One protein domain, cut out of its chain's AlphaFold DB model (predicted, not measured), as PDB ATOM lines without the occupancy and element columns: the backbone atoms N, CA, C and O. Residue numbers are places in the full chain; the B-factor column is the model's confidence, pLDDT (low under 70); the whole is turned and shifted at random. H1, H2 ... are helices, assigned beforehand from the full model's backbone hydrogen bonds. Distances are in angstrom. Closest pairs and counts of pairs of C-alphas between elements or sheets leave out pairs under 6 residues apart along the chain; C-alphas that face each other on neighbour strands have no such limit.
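AT A GLANCE: This is residues 64 to 172 of the 223 residues of the protein "HEPN_Toprim_N domain-containing protein" of Paraburkholderia steynii (UniProt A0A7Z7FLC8). The longest helix, H4, and the shorter H3 pack on opposite sides of H6, each crossing it steeply, and this trio forms the core of a rounded helical domain. H1 closes one end, near H2, H3 and H4 but touching no helix, while little H5 packs on H6 toward the other end. After H6, residues 151 to 172 loop back with no named element, and residues 168 to 170 pass between H1 and H4. You have 109 printed residues with six named helices, H1 to H6 in chain order, and no named strand; the class is all helix. The whole is compact, with a radius of gyration of the C-alphas of 12.8 A and spans of 34 by 29 by 23 A.

HOW THE PARTS SIT: Start at H4, residues 108 to 124, and look for H6, residues 140 to 150, which is the hub and touches three helices. H4 and H6 touch, closest at the C-alphas of Ala 114 and Ile 146, 4.9 A apart, and run the same way at a steep tilt of 56 degrees. H3, residues 96 to 105, touches H6 with the C-alphas of Ala 102 and Glu 141 closest at 5.7 A; they run opposite ways at a steep tilt of 63 degrees. H3 and H4 are only just apart, 8.5 A at the closest. H5, residues 129 to 132, touches H6, where the closest C-alphas, of Pro 129 and Asp 147, are 5.6 A apart. H2, residues 81 to 84, touches H3 through the C-alphas of Glu 82 and Ser 96, the closest at 5.1 A. H1, residues 64 to 79, is close to H4 but not clearly touching, about perpendicular at 83 degrees, with the C-alphas of Glu 66 and Leu 108 closest at 7.0 A. H1 and H6 are apart. In H1, H3 and H6 every O i to N i+4 pair is within hydrogen-bond range, in H4 12 of 13 are, and H2 and H5 are too short for such a pair.

IN THESE COORDINATES: Find C-alpha 108 at (134.210, 153.015, 137.698); from there H4 runs 24.8 A to C-alpha 124 at (123.615, 130.558, 137.851). H6 measures 15.7 A and ends at C-alpha 150, (133.642, 137.329, 144.933). H3 measures 14.4 A, and H1 22.7 A from Ala 64 to Glu 79. H2 and H5 have four residues each.

THE WHOLE: The two C-alphas farthest apart are those of Ala 78 and Glu 124, at 37.1 A. The printed part has no cut, and the link from H2 to H3, 11 residues, is long. The mean pLDDT of the printed part is 80.1; look for values under 70 at residues 87 to 92, 122 to 137 and 152 to 158.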
ATOM      1  N   ALA A  64     126.643 160.869 141.715       98.12
ATOM      2  CA  ALA A  64     126.809 160.643 143.149       98.12
ATOM      3  C   ALA A  64     127.675 159.401 143.412       98.12
ATOM      4  O   ALA A  64     128.587 159.465 144.235       98.12
ATOM      5  N   LEU A  65     127.436 158.322 142.656       98.38
ATOM      6  CA  LEU A  65     128.250 157.109 142.692       98.38
ATOM      7  C   LEU A  65     129.708 157.397 142.312       98.38
ATOM      8  O   LEU A  65     130.609 156.977 143.026       98.38
ATOM      9  N   GLU A  66     129.957 158.152 141.243       98.19
ATOM     10  CA  GLU A  66     131.319 158.508 140.825       98.19
ATOM     11  C   GLU A  66     132.065 159.343 141.876       98.19
ATOM     12  O   GLU A  66     133.246 159.119 142.145       98.19
ATOM     13  N   LEU A  67     131.375 160.265 142.546       98.06
ATOM     14  CA  LEU A  67     131.974 161.040 143.631       98.06
ATOM     15  C   LEU A  67     132.252 160.201 144.885       98.06
ATOM     16  O   LEU A  67     133.237 160.473 145.575       98.06
ATOM     17  N   ASP A  68     131.387 159.241 145.224       97.31
ATOM     18  CA  ASP A  68     131.623 158.312 146.340       97.31
ATOM     19  C   ASP A  68     132.759 157.335 146.011       97.31
ATOM     20  O   ASP A  68     133.606 157.056 146.861       97.31
ATOM     21  N   TYR A  69     132.841 156.917 144.745       96.38
ATOM     22  CA  TYR A  69     133.915 156.101 144.193       96.38
ATOM     23  C   TYR A  69     135.285 156.747 144.389       96.38
ATOM     24  O   TYR A  69     136.163 156.194 145.053       96.38
ATOM     25  N   LEU A  70     135.452 157.971 143.884       96.38
ATOM     26  CA  LEU A  70     136.716 158.701 143.987       96.38
ATOM     27  C   LEU A  70     137.107 158.971 145.445       96.38
ATOM     28  O   LEU A  70     138.275 158.833 145.810       96.38
ATOM     29  N   ARG A  71     136.135 159.317 146.299       95.38
ATOM     30  CA  ARG A  71     136.374 159.522 147.737       95.38
ATOM     31  C   ARG A  71     136.824 158.243 148.431       95.38
ATOM     32  O   ARG A  71     137.721 158.288 149.271       95.38
ATOM     33  N   THR A  72     136.213 157.114 148.096       93.06
ATOM     34  CA  THR A  72     136.557 155.822 148.694       93.06
ATOM     35  C   THR A  72     137.931 155.362 148.219       93.06
ATOM     36  O   THR A  72     138.750 154.981 149.051       93.06
ATOM     37  N   LEU A  73     138.257 155.516 146.932       92.19
ATOM     38  CA  LEU A  73     139.603 155.248 146.416       92.19
ATOM     39  C   LEU A  73     140.691 156.068 147.118       92.19
ATOM     40  O   LEU A  73     141.741 155.528 147.458       92.19
ATOM     41  N   GLN A  74     140.446 157.357 147.372       92.50
ATOM     42  CA  GLN A  74     141.393 158.200 148.110       92.50
ATOM     43  C   GLN A  74     141.651 157.665 149.523       92.50
ATOM     44  O   GLN A  74     142.800 157.633 149.961       92.50
ATOM     45  N   LYS A  75     140.606 157.201 150.219       90.56
ATOM     46  CA  LYS A  75     140.742 156.572 151.542       90.56
ATOM     47  C   LYS A  75     141.501 155.248 151.466       90.56
ATOM     48  O   LYS A  75     142.424 155.051 152.242       90.56
ATOM     49  N   ILE A  76     141.164 154.384 150.505       89.38
ATOM     50  CA  ILE A  76     141.870 153.111 150.275       89.38
ATOM     51  C   ILE A  76     143.364 153.369 150.049       89.38
ATOM     52  O   ILE A  76     144.211 152.662 150.589       89.38
ATOM     53  N   HIS A  77     143.702 154.402 149.275       87.44
ATOM     54  CA  HIS A  77     145.091 154.775 149.039       87.44
ATOM     55  C   HIS A  77     145.790 155.269 150.312       87.44
ATOM     56  O   HIS A  77     146.918 154.856 150.572       87.44
ATOM     57  N   ALA A  78     145.124 156.112 151.106       88.38
ATOM     58  CA  ALA A  78     145.673 156.665 152.343       88.38
ATOM     59  C   ALA A  78     145.909 155.601 153.433       88.38
ATOM     60  O   ALA A  78     146.911 155.675 154.138       88.38
ATOM     61  N   GLU A  79     145.023 154.609 153.543       83.81
ATOM     62  CA  GLU A  79     145.106 153.513 154.526       83.81
ATOM     63  C   GLU A  79     146.054 152.375 154.095       83.81
ATOM     64  O   GLU A  79     146.382 151.494 154.886       83.81
ATOM     65  N   GLY A  80     146.508 152.379 152.838       84.75
ATOM     66  CA  GLY A  80     147.300 151.300 152.251       84.75
ATOM     67  C   GLY A  80     146.423 150.262 151.548       84.75
ATOM     68  O   GLY A  80     145.865 149.352 152.160       84.75
ATOM     69  N   ALA A  81     146.360 150.362 150.218       82.38
ATOM     70  CA  ALA A  81     145.463 149.559 149.386       82.38
ATOM     71  C   ALA A  81     145.661 148.037 149.530       82.38
ATOM     72  O   ALA A  81     144.690 147.290 149.479       82.38
ATOM     73  N   GLU A  82     146.887 147.561 149.751       83.88
ATOM     74  CA  GLU A  82     147.142 146.127 149.955       83.88
ATOM     75  C   GLU A  82     146.484 145.606 151.234       83.88
ATOM     76  O   GLU A  82     145.892 144.533 151.219       83.88
ATOM     77  N   SER A  83     146.514 146.390 152.318       81.31
ATOM     78  CA  SER A  83     145.824 146.034 153.560       81.31
ATOM     79  C   SER A  83     144.309 146.055 153.383       81.31
ATOM     80  O   SER A  83     143.613 145.269 154.019       81.31
ATOM     81  N   TYR A  84     143.789 146.943 152.532       80.12
ATOM     82  CA  TYR A  84     142.366 146.979 152.210       80.12
ATOM     83  C   TYR A  84     141.922 145.699 151.493       80.12
ATOM     84  O   TYR A  84     140.890 145.131 151.829       80.12
ATOM     85  N   PHE A  85     142.713 145.206 150.538       82.75
ATOM     86  CA  PHE A  85     142.411 143.978 149.792       82.75
ATOM     87  C   PHE A  85     143.000 142.704 150.418       82.75
ATOM     88  O   PHE A  85     143.052 141.662 149.754       82.75
ATOM     89  N   ASP A  86     143.421 142.766 151.682       78.81
ATOM     90  CA  ASP A  86     143.893 141.607 152.432       78.81
ATOM     91  C   ASP A  86     142.707 140.745 152.891       78.81
ATOM     92  O   ASP A  86     141.880 141.140 153.719       78.81
ATOM     93  N   VAL A  87     142.600 139.549 152.312       68.81
ATOM     94  CA  VAL A  87     141.505 138.612 152.564       68.81
ATOM     95  C   VAL A  87     142.010 137.523 153.498       68.81
ATOM     96  O   VAL A  87     142.914 136.769 153.147       68.81
ATOM     97  N   ARG A  88     141.382 137.372 154.670       61.16
ATOM     98  CA  ARG A  88     141.801 136.358 155.655       61.16
ATOM     99  C   ARG A  88     141.462 134.924 155.247       61.16
ATOM    100  O   ARG A  88     142.058 133.986 155.767       61.16
ATOM    101  N   CYS A  89     140.509 134.752 154.333       54.88
ATOM    102  CA  CYS A  89     140.070 133.454 153.830       54.88
ATOM    103  C   CYS A  89     140.523 133.309 152.372       54.88
ATOM    104  O   CYS A  89     140.019 134.002 151.489       54.88
ATOM    105  N   TYR A  90     141.496 132.431 152.134       53.41
ATOM    106  CA  TYR A  90     142.182 132.223 150.855       53.41
ATOM    107  C   TYR A  90     141.266 131.529 149.825       53.41
ATOM    108  O   TYR A  90     141.405 130.338 149.568       53.41
ATOM    109  N   ALA A  91     140.277 132.250 149.292       61.78
ATOM    110  CA  ALA A  91     139.326 131.718 148.308       61.78
ATOM    111  C   ALA A  91     139.530 132.270 146.887       61.78
ATOM    112  O   ALA A  91     138.891 131.780 145.966       61.78
ATOM    113  N   GLY A  92     140.399 133.268 146.695       68.69
ATOM    114  CA  GLY A  92     140.615 133.900 145.388       68.69
ATOM    115  C   GLY A  92     141.996 133.641 144.799       68.69
ATOM    116  O   GLY A  92     142.933 133.283 145.514       68.69
ATOM    117  N   ARG A  93     142.113 133.827 143.484       79.31
ATOM    118  CA  ARG A  93     143.319 133.515 142.697       79.31
ATOM    119  C   ARG A  93     144.438 134.540 142.867       79.31
ATOM    120  O   ARG A  93     145.605 134.188 142.707       79.31
ATOM    121  N   TYR A  94     144.081 135.786 143.163       84.38
ATOM    122  CA  TYR A  94     145.011 136.912 143.164       84.38
ATOM    123  C   TYR A  94     145.408 137.347 144.573       84.38
ATOM    124  O   TYR A  94     144.620 137.300 145.523       84.38
ATOM    125  N   THR A  95     146.646 137.810 144.695       86.62
ATOM    126  CA  THR A  95     147.207 138.389 145.917       86.62
ATOM    127  C   THR A  95     146.586 139.753 146.232       86.62
ATOM    128  O   THR A  95     146.051 140.436 145.357       86.62
ATOM    129  N   SER A  96     146.688 140.201 147.486       86.06
ATOM    130  CA  SER A  96     146.244 141.543 147.888       86.06
ATOM    131  C   SER A  96     146.948 142.661 147.106       86.06
ATOM    132  O   SER A  96     146.311 143.659 146.770       86.06
ATOM    133  N   ALA A  97     148.223 142.472 146.745       89.19
ATOM    134  CA  ALA A  97     148.986 143.393 145.906       89.19
ATOM    135  C   ALA A  97     148.417 143.498 144.483       89.19
ATOM    136  O   ALA A  97     148.186 144.604 143.993       89.19
ATOM    137  N   GLU A  98     148.115 142.368 143.837       89.81
ATOM    138  CA  GLU A  98     147.499 142.352 142.501       89.81
ATOM    139  C   GLU A  98     146.110 143.001 142.509       89.81
ATOM    140  O   GLU A  98     145.780 143.773 141.607       89.81
ATOM    141  N   ARG A  99     145.311 142.758 143.554       89.06
ATOM    142  CA  ARG A  99     143.992 143.389 143.723       89.06
ATOM    143  C   ARG A  99     144.088 144.893 143.951       89.06
ATOM    144  O   ARG A  99     143.349 145.654 143.328       89.06
ATOM    145  N   ALA A 100     145.014 145.333 144.799       89.62
ATOM    146  CA  ALA A 100     145.280 146.749 145.038       89.62
ATOM    147  C   ALA A 100     145.728 147.469 143.760       89.62
ATOM    148  O   ALA A 100     145.310 148.596 143.490       89.62
ATOM    149  N   ASP A 101     146.562 146.810 142.964       91.31
ATOM    150  CA  ASP A 101     147.069 147.337 141.707       91.31
ATOM    151  C   ASP A 101     145.979 147.419 140.625       91.31
ATOM    152  O   ASP A 101     145.831 148.461 139.982       91.31
ATOM    153  N   ALA A 102     145.140 146.385 140.498       91.56
ATOM    154  CA  ALA A 102     143.959 146.412 139.634       91.56
ATOM    155  C   ALA A 102     142.964 147.504 140.057       91.56
ATOM    156  O   ALA A 102     142.513 148.284 139.222       91.56
ATOM    157  N   CYS A 103     142.679 147.631 141.357       90.62
ATOM    158  CA  CYS A 103     141.812 148.682 141.894       90.62
ATOM    159  C   CYS A 103     142.321 150.089 141.547       90.62
ATOM    160  O   CYS A 103     141.528 150.953 141.183       90.62
ATOM    161  N   ARG A 104     143.641 150.311 141.620       90.31
ATOM    162  CA  ARG A 104     144.269 151.601 141.303       90.31
ATOM    163  C   ARG A 104     144.121 151.986 139.830       90.31
ATOM    164  O   ARG A 104     144.027 153.175 139.531       90.31
ATOM    165  N   ARG A 105     144.160 151.009 138.921       91.31
ATOM    166  CA  ARG A 105     144.067 151.238 137.468       91.31
ATOM    167  C   ARG A 105     142.637 151.276 136.945       91.31
ATOM    168  O   ARG A 105     142.388 151.928 135.935       91.31
ATOM    169  N   ALA A 106     141.720 150.598 137.625       92.94
ATOM    170  CA  ALA A 106     140.337 150.480 137.204       92.94
ATOM    171  C   ALA A 106     139.609 151.832 137.195       92.94
ATOM    172  O   ALA A 106     139.742 152.666 138.095       92.94
ATOM    173  N   SER A 107     138.768 152.025 136.186       94.81
ATOM    174  CA  SER A 107     137.719 153.036 136.188       94.81
ATOM    175  C   SER A 107     136.465 152.514 136.893       94.81
ATOM    176  O   SER A 107     136.283 151.311 137.093       94.81
ATOM    177  N   LEU A 108     135.529 153.414 137.203       96.50
ATOM    178  CA  LEU A 108     134.210 153.015 137.698       96.50
ATOM    179  C   LEU A 108     133.479 152.083 136.708       96.50
ATOM    180  O   LEU A 108     132.742 151.197 137.131       96.50
ATOM    181  N   ASN A 109     133.681 152.251 135.396       96.31
ATOM    182  CA  ASN A 109     133.065 151.377 134.393       96.31
ATOM    183  C   ASN A 109     133.617 149.947 134.456       96.31
ATOM    184  O   ASN A 109     132.841 149.004 134.316       96.31
ATOM    185  N   ASP A 110     134.913 149.780 134.727       94.69
ATOM    186  CA  ASP A 110     135.533 148.456 134.871       94.69
ATOM    187  C   ASP A 110     134.974 147.723 136.097       94.69
ATOM    188  O   ASP A 110     134.635 146.540 136.029       94.69
ATOM    189  N   TRP A 111     134.773 148.451 137.199       95.38
ATOM    190  CA  TRP A 111     134.121 147.925 138.399       95.38
ATOM    191  C   TRP A 111     132.666 147.517 138.166       95.38
ATOM    192  O   TRP A 111     132.230 146.490 138.682       95.38
ATOM    193  N   LEU A 112     131.900 148.281 137.386       96.38
ATOM    194  CA  LEU A 112     130.515 147.917 137.056       96.38
ATOM    195  C   LEU A 112     130.451 146.721 136.127       96.38
ATOM    196  O   LEU A 112     129.581 145.873 136.293       96.38
ATOM    197  N   PHE A 113     131.372 146.632 135.173       93.19
ATOM    198  CA  PHE A 113     131.489 145.448 134.341       93.19
ATOM    199  C   PHE A 113     131.751 144.213 135.219       93.19
ATOM    200  O   PHE A 113     130.999 143.244 135.153       93.19
ATOM    201  N   ALA A 114     132.731 144.281 136.126       91.31
ATOM    202  CA  ALA A 114     133.023 143.198 137.066       91.31
ATOM    203  C   ALA A 114     131.841 142.864 137.999       91.31
ATOM    204  O   ALA A 114     131.595 141.694 138.308       91.31
ATOM    205  N   LEU A 115     131.086 143.877 138.437       93.19
ATOM    206  CA  LEU A 115     129.884 143.704 139.255       93.19
ATOM    207  C   LEU A 115     128.762 143.010 138.480       93.19
ATOM    208  O   LEU A 115     128.108 142.123 139.025       93.19
ATOM    209  N   LYS A 116     128.552 143.383 137.214       92.56
ATOM    210  CA  LYS A 116     127.570 142.751 136.329       92.56
ATOM    211  C   LYS A 116     127.847 141.260 136.176       92.56
ATOM    212  O   LYS A 116     126.934 140.452 136.338       92.56
ATOM    213  N   GLU A 117     129.101 140.914 135.906       87.50
ATOM    214  CA  GLU A 117     129.560 139.529 135.796       87.50
ATOM    215  C   GLU A 117     129.318 138.764 137.099       87.50
ATOM    216  O   GLU A 117     128.736 137.683 137.085       87.50
ATOM    217  N   ASN A 118     129.667 139.351 138.247       85.44
ATOM    218  CA  ASN A 118     129.411 138.734 139.550       85.44
ATOM    219  C   ASN A 118     127.920 138.487 139.800       85.44
ATOM    220  O   ASN A 118     127.549 137.392 140.209       85.44
ATOM    221  N   ILE A 119     127.061 139.482 139.562       87.50
ATOM    222  CA  ILE A 119     125.616 139.345 139.783       87.50
ATOM    223  C   ILE A 119     125.027 138.277 138.859       87.50
ATOM    224  O   ILE A 119     124.212 137.477 139.309       87.50
ATOM    225  N   THR A 120     125.453 138.246 137.596       82.81
ATOM    226  CA  THR A 120     124.952 137.289 136.599       82.81
ATOM    227  C   THR A 120     125.371 135.866 136.965       82.81
ATOM    228  O   THR A 120     124.518 134.990 137.083       82.81
ATOM    229  N   ASN A 121     126.652 135.652 137.270       72.88
ATOM    230  CA  ASN A 121     127.181 134.321 137.566       72.88
ATOM    231  C   ASN A 121     126.721 133.778 138.931       72.88
ATOM    232  O   ASN A 121     126.461 132.583 139.049       72.88
ATOM    233  N   HIS A 122     126.530 134.637 139.943       68.44
ATOM    234  CA  HIS A 122     125.969 134.222 141.238       68.44
ATOM    235  C   HIS A 122     124.513 133.741 141.154       68.44
ATOM    236  O   HIS A 122     124.070 133.016 142.047       68.44
ATOM    237  N   MET A 123     123.760 134.140 140.123       56.19
ATOM    238  CA  MET A 123     122.420 133.596 139.891       56.19
ATOM    239  C   MET A 123     122.460 132.184 139.299       56.19
ATOM    240  O   MET A 123     121.518 131.419 139.501       56.19
ATOM    241  N   GLU A 124     123.530 131.824 138.586       47.97
ATOM    242  CA  GLU A 124     123.615 130.558 137.851       47.97
ATOM    243  C   GLU A 124     124.234 129.413 138.672       47.97
ATOM    244  O   GLU A 124     123.914 128.250 138.422       47.97
ATOM    245  N   ARG A 125     125.054 129.716 139.689       47.41
ATOM    246  CA  ARG A 125     125.523 128.826 140.776       47.41
ATOM    247  C   ARG A 125     126.382 129.659 141.739       47.41
ATOM    248  O   ARG A 125     126.640 130.824 141.477       47.41
ATOM    249  N   PHE A 126     126.828 129.095 142.860       51.97
ATOM    250  CA  PHE A 126     127.942 129.660 143.635       51.97
ATOM    251  C   PHE A 126     129.246 129.013 143.138       51.97
ATOM    252  O   PHE A 126     129.691 128.065 143.784       51.97
ATOM    253  N   PRO A 127     129.819 129.400 141.983       49.91
ATOM    254  CA  PRO A 127     131.134 128.899 141.619       49.91
ATOM    255  C   PRO A 127     132.150 129.395 142.647       49.91
ATOM    256  O   PRO A 127     132.031 130.511 143.172       49.91
ATOM    257  N   ASP A 128     133.145 128.563 142.936       56.81
ATOM    258  CA  ASP A 128     134.315 129.030 143.666       56.81
ATOM    259  C   ASP A 128     134.919 130.213 142.878       56.81
ATOM    260  O   ASP A 128     134.973 130.154 141.646       56.81
ATOM    261  N   PRO A 129     135.383 131.295 143.534       58.12
ATOM    262  CA  PRO A 129     135.945 132.464 142.848       58.12
ATOM    263  C   PRO A 129     136.950 132.151 141.716       58.12
ATOM    264  O   PRO A 129     136.901 132.839 140.699       58.12
ATOM    265  N   PRO A 130     137.807 131.107 141.803       57.25
ATOM    266  CA  PRO A 130     138.702 130.709 140.716       57.25
ATOM    267  C   PRO A 130     137.997 130.197 139.451       57.25
ATOM    268  O   PRO A 130     138.563 130.327 138.374       57.25
ATOM    269  N   GLU A 131     136.787 129.641 139.543       60.12
ATOM    270  CA  GLU A 131     136.024 129.143 138.384       60.12
ATOM    271  C   GLU A 131     135.373 130.280 137.575       60.12
ATOM    272  O   GLU A 131     135.050 130.098 136.404       60.12
ATOM    273  N   LEU A 132     135.224 131.472 138.169       59.97
ATOM    274  CA  LEU A 132     134.776 132.696 137.481       59.97
ATOM    275  C   LEU A 132     135.885 133.355 136.646       59.97
ATOM    276  O   LEU A 132     135.636 134.307 135.897       59.97
ATOM    277  N   VAL A 133     137.123 132.893 136.823       60.72
ATOM    278  CA  VAL A 133     138.339 133.509 136.306       60.72
ATOM    279  C   VAL A 133     138.977 132.561 135.302       60.72
ATOM    280  O   VAL A 133     139.727 131.687 135.707       60.72
ATOM    281  N   ASP A 134     138.663 132.735 134.014       59.25
ATOM    282  CA  ASP A 134     139.456 132.334 132.825       59.25
ATOM    283  C   ASP A 134     138.587 132.370 131.546       59.25
ATOM    284  O   ASP A 134     138.682 131.506 130.673       59.25
ATOM    285  N   GLU A 135     137.721 133.381 131.394       65.00
ATOM    286  CA  GLU A 135     136.984 133.539 130.137       65.00
ATOM    287  C   GLU A 135     137.878 134.118 129.023       65.00
ATOM    288  O   GLU A 135     138.456 135.203 129.191       65.00
ATOM    289  N   PRO A 136     137.992 133.443 127.861       60.97
ATOM    290  CA  PRO A 136     138.790 133.932 126.743       60.97
ATOM    291  C   PRO A 136     138.287 135.291 126.239       60.97
ATOM    292  O   PRO A 136     137.096 135.476 126.004       60.97
ATOM    293  N   GLY A 137     139.205 136.234 126.003       65.81
ATOM    294  CA  GLY A 137     138.887 137.547 125.421       65.81
ATOM    295  C   GLY A 137     138.527 138.643 126.430       65.81
ATOM    296  O   GLY A 137     138.325 139.788 126.025       65.81
ATOM    297  N   ARG A 138     138.501 138.336 127.730       72.12
ATOM    298  CA  ARG A 138     138.302 139.326 128.796       72.12
ATOM    299  C   ARG A 138     139.636 139.970 129.217       72.12
ATOM    300  O   ARG A 138     140.634 139.256 129.338       72.12
ATOM    301  N   PRO A 139     139.691 141.292 129.476       71.56
ATOM    302  CA  PRO A 139     140.895 141.922 130.015       71.56
ATOM    303  C   PRO A 139     141.306 141.296 131.353       71.56
ATOM    304  O   PRO A 139     140.473 141.115 132.240       71.56
ATOM    305  N   ALA A 140     142.600 141.011 131.522       72.69
ATOM    306  CA  ALA A 140     143.121 140.362 132.728       72.69
ATOM    307  C   ALA A 140     142.816 141.150 134.016       72.69
ATOM    308  O   ALA A 140     142.585 140.561 135.064       72.69
ATOM    309  N   GLU A 141     142.753 142.479 133.939       71.75
ATOM    310  CA  GLU A 141     142.442 143.338 135.087       71.75
ATOM    311  C   GLU A 141     140.996 143.163 135.568       71.75
ATOM    312  O   GLU A 141     140.742 143.137 136.768       71.75
ATOM    313  N   VAL A 142     140.055 142.944 134.646       77.56
ATOM    314  CA  VAL A 142     138.647 142.690 134.975       77.56
ATOM    315  C   VAL A 142     138.493 141.364 135.724       77.56
ATOM    316  O   VAL A 142     137.687 141.279 136.647       77.56
ATOM    317  N   ASN A 143     139.302 140.352 135.398       83.50
ATOM    318  CA  ASN A 143     139.335 139.094 136.148       83.50
ATOM    319  C   ASN A 143     139.752 139.298 137.606       83.50
ATOM    320  O   ASN A 143     139.147 138.711 138.503       83.50
ATOM    321  N   VAL A 144     140.733 140.173 137.855       88.25
ATOM    322  CA  VAL A 144     141.146 140.521 139.221       88.25
ATOM    323  C   VAL A 144     140.002 141.209 139.966       88.25
ATOM    324  O   VAL A 144     139.741 140.869 141.119       88.25
ATOM    325  N   LEU A 145     139.280 142.136 139.326       89.75
ATOM    326  CA  LEU A 145     138.133 142.813 139.945       89.75
ATOM    327  C   LEU A 145     136.983 141.843 140.255       89.75
ATOM    328  O   LEU A 145     136.365 141.940 141.315       89.75
ATOM    329  N   ILE A 146     136.714 140.885 139.364       86.56
ATOM    330  CA  ILE A 146     135.677 139.863 139.564       86.56
ATOM    331  C   ILE A 146     136.018 138.971 140.757       86.56
ATOM    332  O   ILE A 146     135.181 138.824 141.649       86.56
ATOM    333  N   ASP A 147     137.247 138.452 140.812       84.25
ATOM    334  CA  ASP A 147     137.769 137.670 141.942       84.25
ATOM    335  C   ASP A 147     137.700 138.463 143.256       84.25
ATOM    336  O   ASP A 147     137.284 137.951 144.299       84.25
ATOM    337  N   THR A 148     138.043 139.752 143.191       86.56
ATOM    338  CA  THR A 148     138.010 140.678 144.328       86.56
ATOM    339  C   THR A 148     136.596 140.843 144.889       86.56
ATOM    340  O   THR A 148     136.404 140.774 146.106       86.56
ATOM    341  N   LEU A 149     135.589 141.013 144.027       86.56
ATOM    342  CA  LEU A 149     134.182 141.107 144.436       86.56
ATOM    343  C   LEU A 149     133.664 139.789 145.025       86.56
ATOM    344  O   LEU A 149     132.992 139.815 146.059       86.56
ATOM    345  N   ALA A 150     134.029 138.649 144.437       80.19
ATOM    346  CA  ALA A 150     133.642 137.329 144.933       80.19
ATOM    347  C   ALA A 150     134.230 137.034 146.330       80.19
ATOM    348  O   ALA A 150     133.577 136.419 147.175       80.19
ATOM    349  N   CYS A 151     135.428 137.550 146.625       73.62
ATOM    350  CA  CYS A 151     136.104 137.379 147.916       73.62
ATOM    351  C   CYS A 151     135.698 138.405 148.998       73.62
ATOM    352  O   CYS A 151     136.156 138.312 150.141       73.62
ATOM    353  N   SER A 152     134.831 139.370 148.674       67.94
ATOM    354  CA  SER A 152     134.524 140.558 149.498       67.94
ATOM    355  C   SER A 152     133.861 140.300 150.861       67.94
ATOM    356  O   SER A 152     133.764 141.211 151.683       67.94
ATOM    357  N   ARG A 153     133.412 139.068 151.129       58.16
ATOM    358  CA  ARG A 153     132.778 138.675 152.402       58.16
ATOM    359  C   ARG A 153     133.774 138.329 153.518       58.16
ATOM    360  O   ARG A 153     133.351 138.136 154.656       58.16
ATOM    361  N   SER A 154     135.067 138.228 153.206       50.75
ATOM    362  CA  SER A 154     136.095 137.603 154.063       50.75
ATOM    363  C   SER A 154     137.172 138.573 154.567       50.75
ATOM    364  O   SER A 154     138.295 138.179 154.894       50.75
ATOM    365  N   THR A 155     136.848 139.854 154.607       53.34
ATOM    366  CA  THR A 155     137.814 140.952 154.653       53.34
ATOM    367  C   THR A 155     137.570 141.853 155.852       53.34
ATOM    368  O   THR A 155     136.437 142.083 156.277       53.34
ATOM    369  N   ILE A 156     138.665 142.342 156.433       54.66
ATOM    370  CA  ILE A 156     138.662 143.224 157.602       54.66
ATOM    371  C   ILE A 156     139.052 144.603 157.111       54.66
ATOM    372  O   ILE A 156     140.218 144.983 157.147       54.66
ATOM    373  N   TYR A 157     138.075 145.320 156.572       62.53
ATOM    374  CA  TYR A 157     138.344 146.638 156.027       62.53
ATOM    375  C   TYR A 157     138.433 147.673 157.149       62.53
ATOM    376  O   TYR A 157     137.566 147.690 158.025       62.53
ATOM    377  N   PRO A 158     139.422 148.581 157.104       62.56
ATOM    378  CA  PRO A 158     139.438 149.759 157.966       62.56
ATOM    379  C   PRO A 158     138.348 150.773 157.583       62.56
ATOM    380  O   PRO A 158     137.971 151.615 158.393       62.56
ATOM    381  N   ILE A 159     137.822 150.701 156.354       76.19
ATOM    382  CA  ILE A 159     136.766 151.595 155.873       76.19
ATOM    383  C   ILE A 159     135.410 150.949 156.139       76.19
ATOM    384  O   ILE A 159     135.080 149.915 155.562       76.19
ATOM    385  N   GLU A 160     134.616 151.588 156.995       79.00
ATOM    386  CA  GLU A 160     133.235 151.183 157.237       79.00
ATOM    387  C   GLU A 160     132.364 151.476 156.008       79.00
ATOM    388  O   GLU A 160     132.202 152.624 155.587       79.00
ATOM    389  N   THR A 161     131.789 150.419 155.444       87.44
ATOM    390  CA  THR A 161     130.786 150.467 154.377       87.44
ATOM    391  C   THR A 161     129.393 150.230 154.964       87.44
ATOM    392  O   THR A 161     129.199 149.498 155.937       87.44
ATOM    393  N   GLU A 162     128.369 150.832 154.365       91.19
ATOM    394  CA  GLU A 162     126.980 150.659 154.808       91.19
ATOM    395  C   GLU A 162     126.261 149.473 154.137       91.19
ATOM    396  O   GLU A 162     125.064 149.258 154.392       91.19
ATOM    397  N   HIS A 163     126.969 148.746 153.270       91.38
ATOM    398  CA  HIS A 163     126.495 147.669 152.400       91.38
ATOM    399  C   HIS A 163     127.399 146.434 152.494       91.38
ATOM    400  O   HIS A 163     128.461 146.482 153.097       91.38
ATOM    401  N   LEU A 164     126.987 145.325 151.881       87.31
ATOM    402  CA  LEU A 164     127.708 144.046 151.942       87.31
ATOM    403  C   LEU A 164     128.888 143.946 150.952       87.31
ATOM    404  O   LEU A 164     129.764 143.104 151.130       87.31
ATOM    405  N   GLN A 165     128.927 144.803 149.921       86.75
ATOM    406  CA  GLN A 165     129.888 144.708 148.805       86.75
ATOM    407  C   GLN A 165     131.178 145.461 149.092       86.75
ATOM    408  O   GLN A 165     131.548 146.402 148.401       86.75
ATOM    409  N   ASN A 166     131.862 145.054 150.145       81.19
ATOM    410  CA  ASN A 166     132.948 145.838 150.713       81.19
ATOM    411  C   ASN A 166     134.181 145.973 149.801       81.19
ATOM    412  O   ASN A 166     134.989 146.875 149.979       81.19
ATOM    413  N   ALA A 167     134.347 145.084 148.821       86.38
ATOM    414  CA  ALA A 167     135.441 145.200 147.865       86.38
ATOM    415  C   ALA A 167     135.148 146.204 146.739       86.38
ATOM    416  O   ALA A 167     136.088 146.689 146.113       86.38
ATOM    417  N   PHE A 168     133.872 146.524 146.488       91.50
ATOM    418  CA  PHE A 168     133.519 147.585 145.555       91.50
ATOM    419  C   PHE A 168     133.867 148.926 146.216       91.50
ATOM    420  O   PHE A 168     133.426 149.170 147.340       91.50
ATOM    421  N   PRO A 169     134.643 149.804 145.563       91.50
ATOM    422  CA  PRO A 169     135.140 151.035 146.170       91.50
ATOM    423  C   PRO A 169     134.063 152.129 146.224       91.50
ATOM    424  O   PRO A 169     134.220 153.190 145.641       91.50
ATOM    425  N   CYS A 170     132.968 151.887 146.939       93.50
ATOM    426  CA  CYS A 170     132.035 152.894 147.439       93.50
ATOM    427  C   CYS A 170     131.714 152.573 148.904       93.50
ATOM    428  O   CYS A 170     131.927 151.447 149.346       93.50
ATOM    429  N   ALA A 171     131.223 153.546 149.669       92.31
ATOM    430  CA  ALA A 171     130.913 153.341 151.088       92.31
ATOM    431  C   ALA A 171     129.415 153.456 151.382       92.31
ATOM    432  O   ALA A 171     128.900 152.795 152.288       92.31
ATOM    433  N   SER A 172     128.702 154.295 150.626       95.50
ATOM    434  CA  SER A 172     127.288 154.572 150.867       95.50
ATOM    435  C   SER A 172     126.385 153.440 150.387       95.50
ATOM    436  O   SER A 172     126.524 152.941 149.268       95.50
TER     437      SER A 172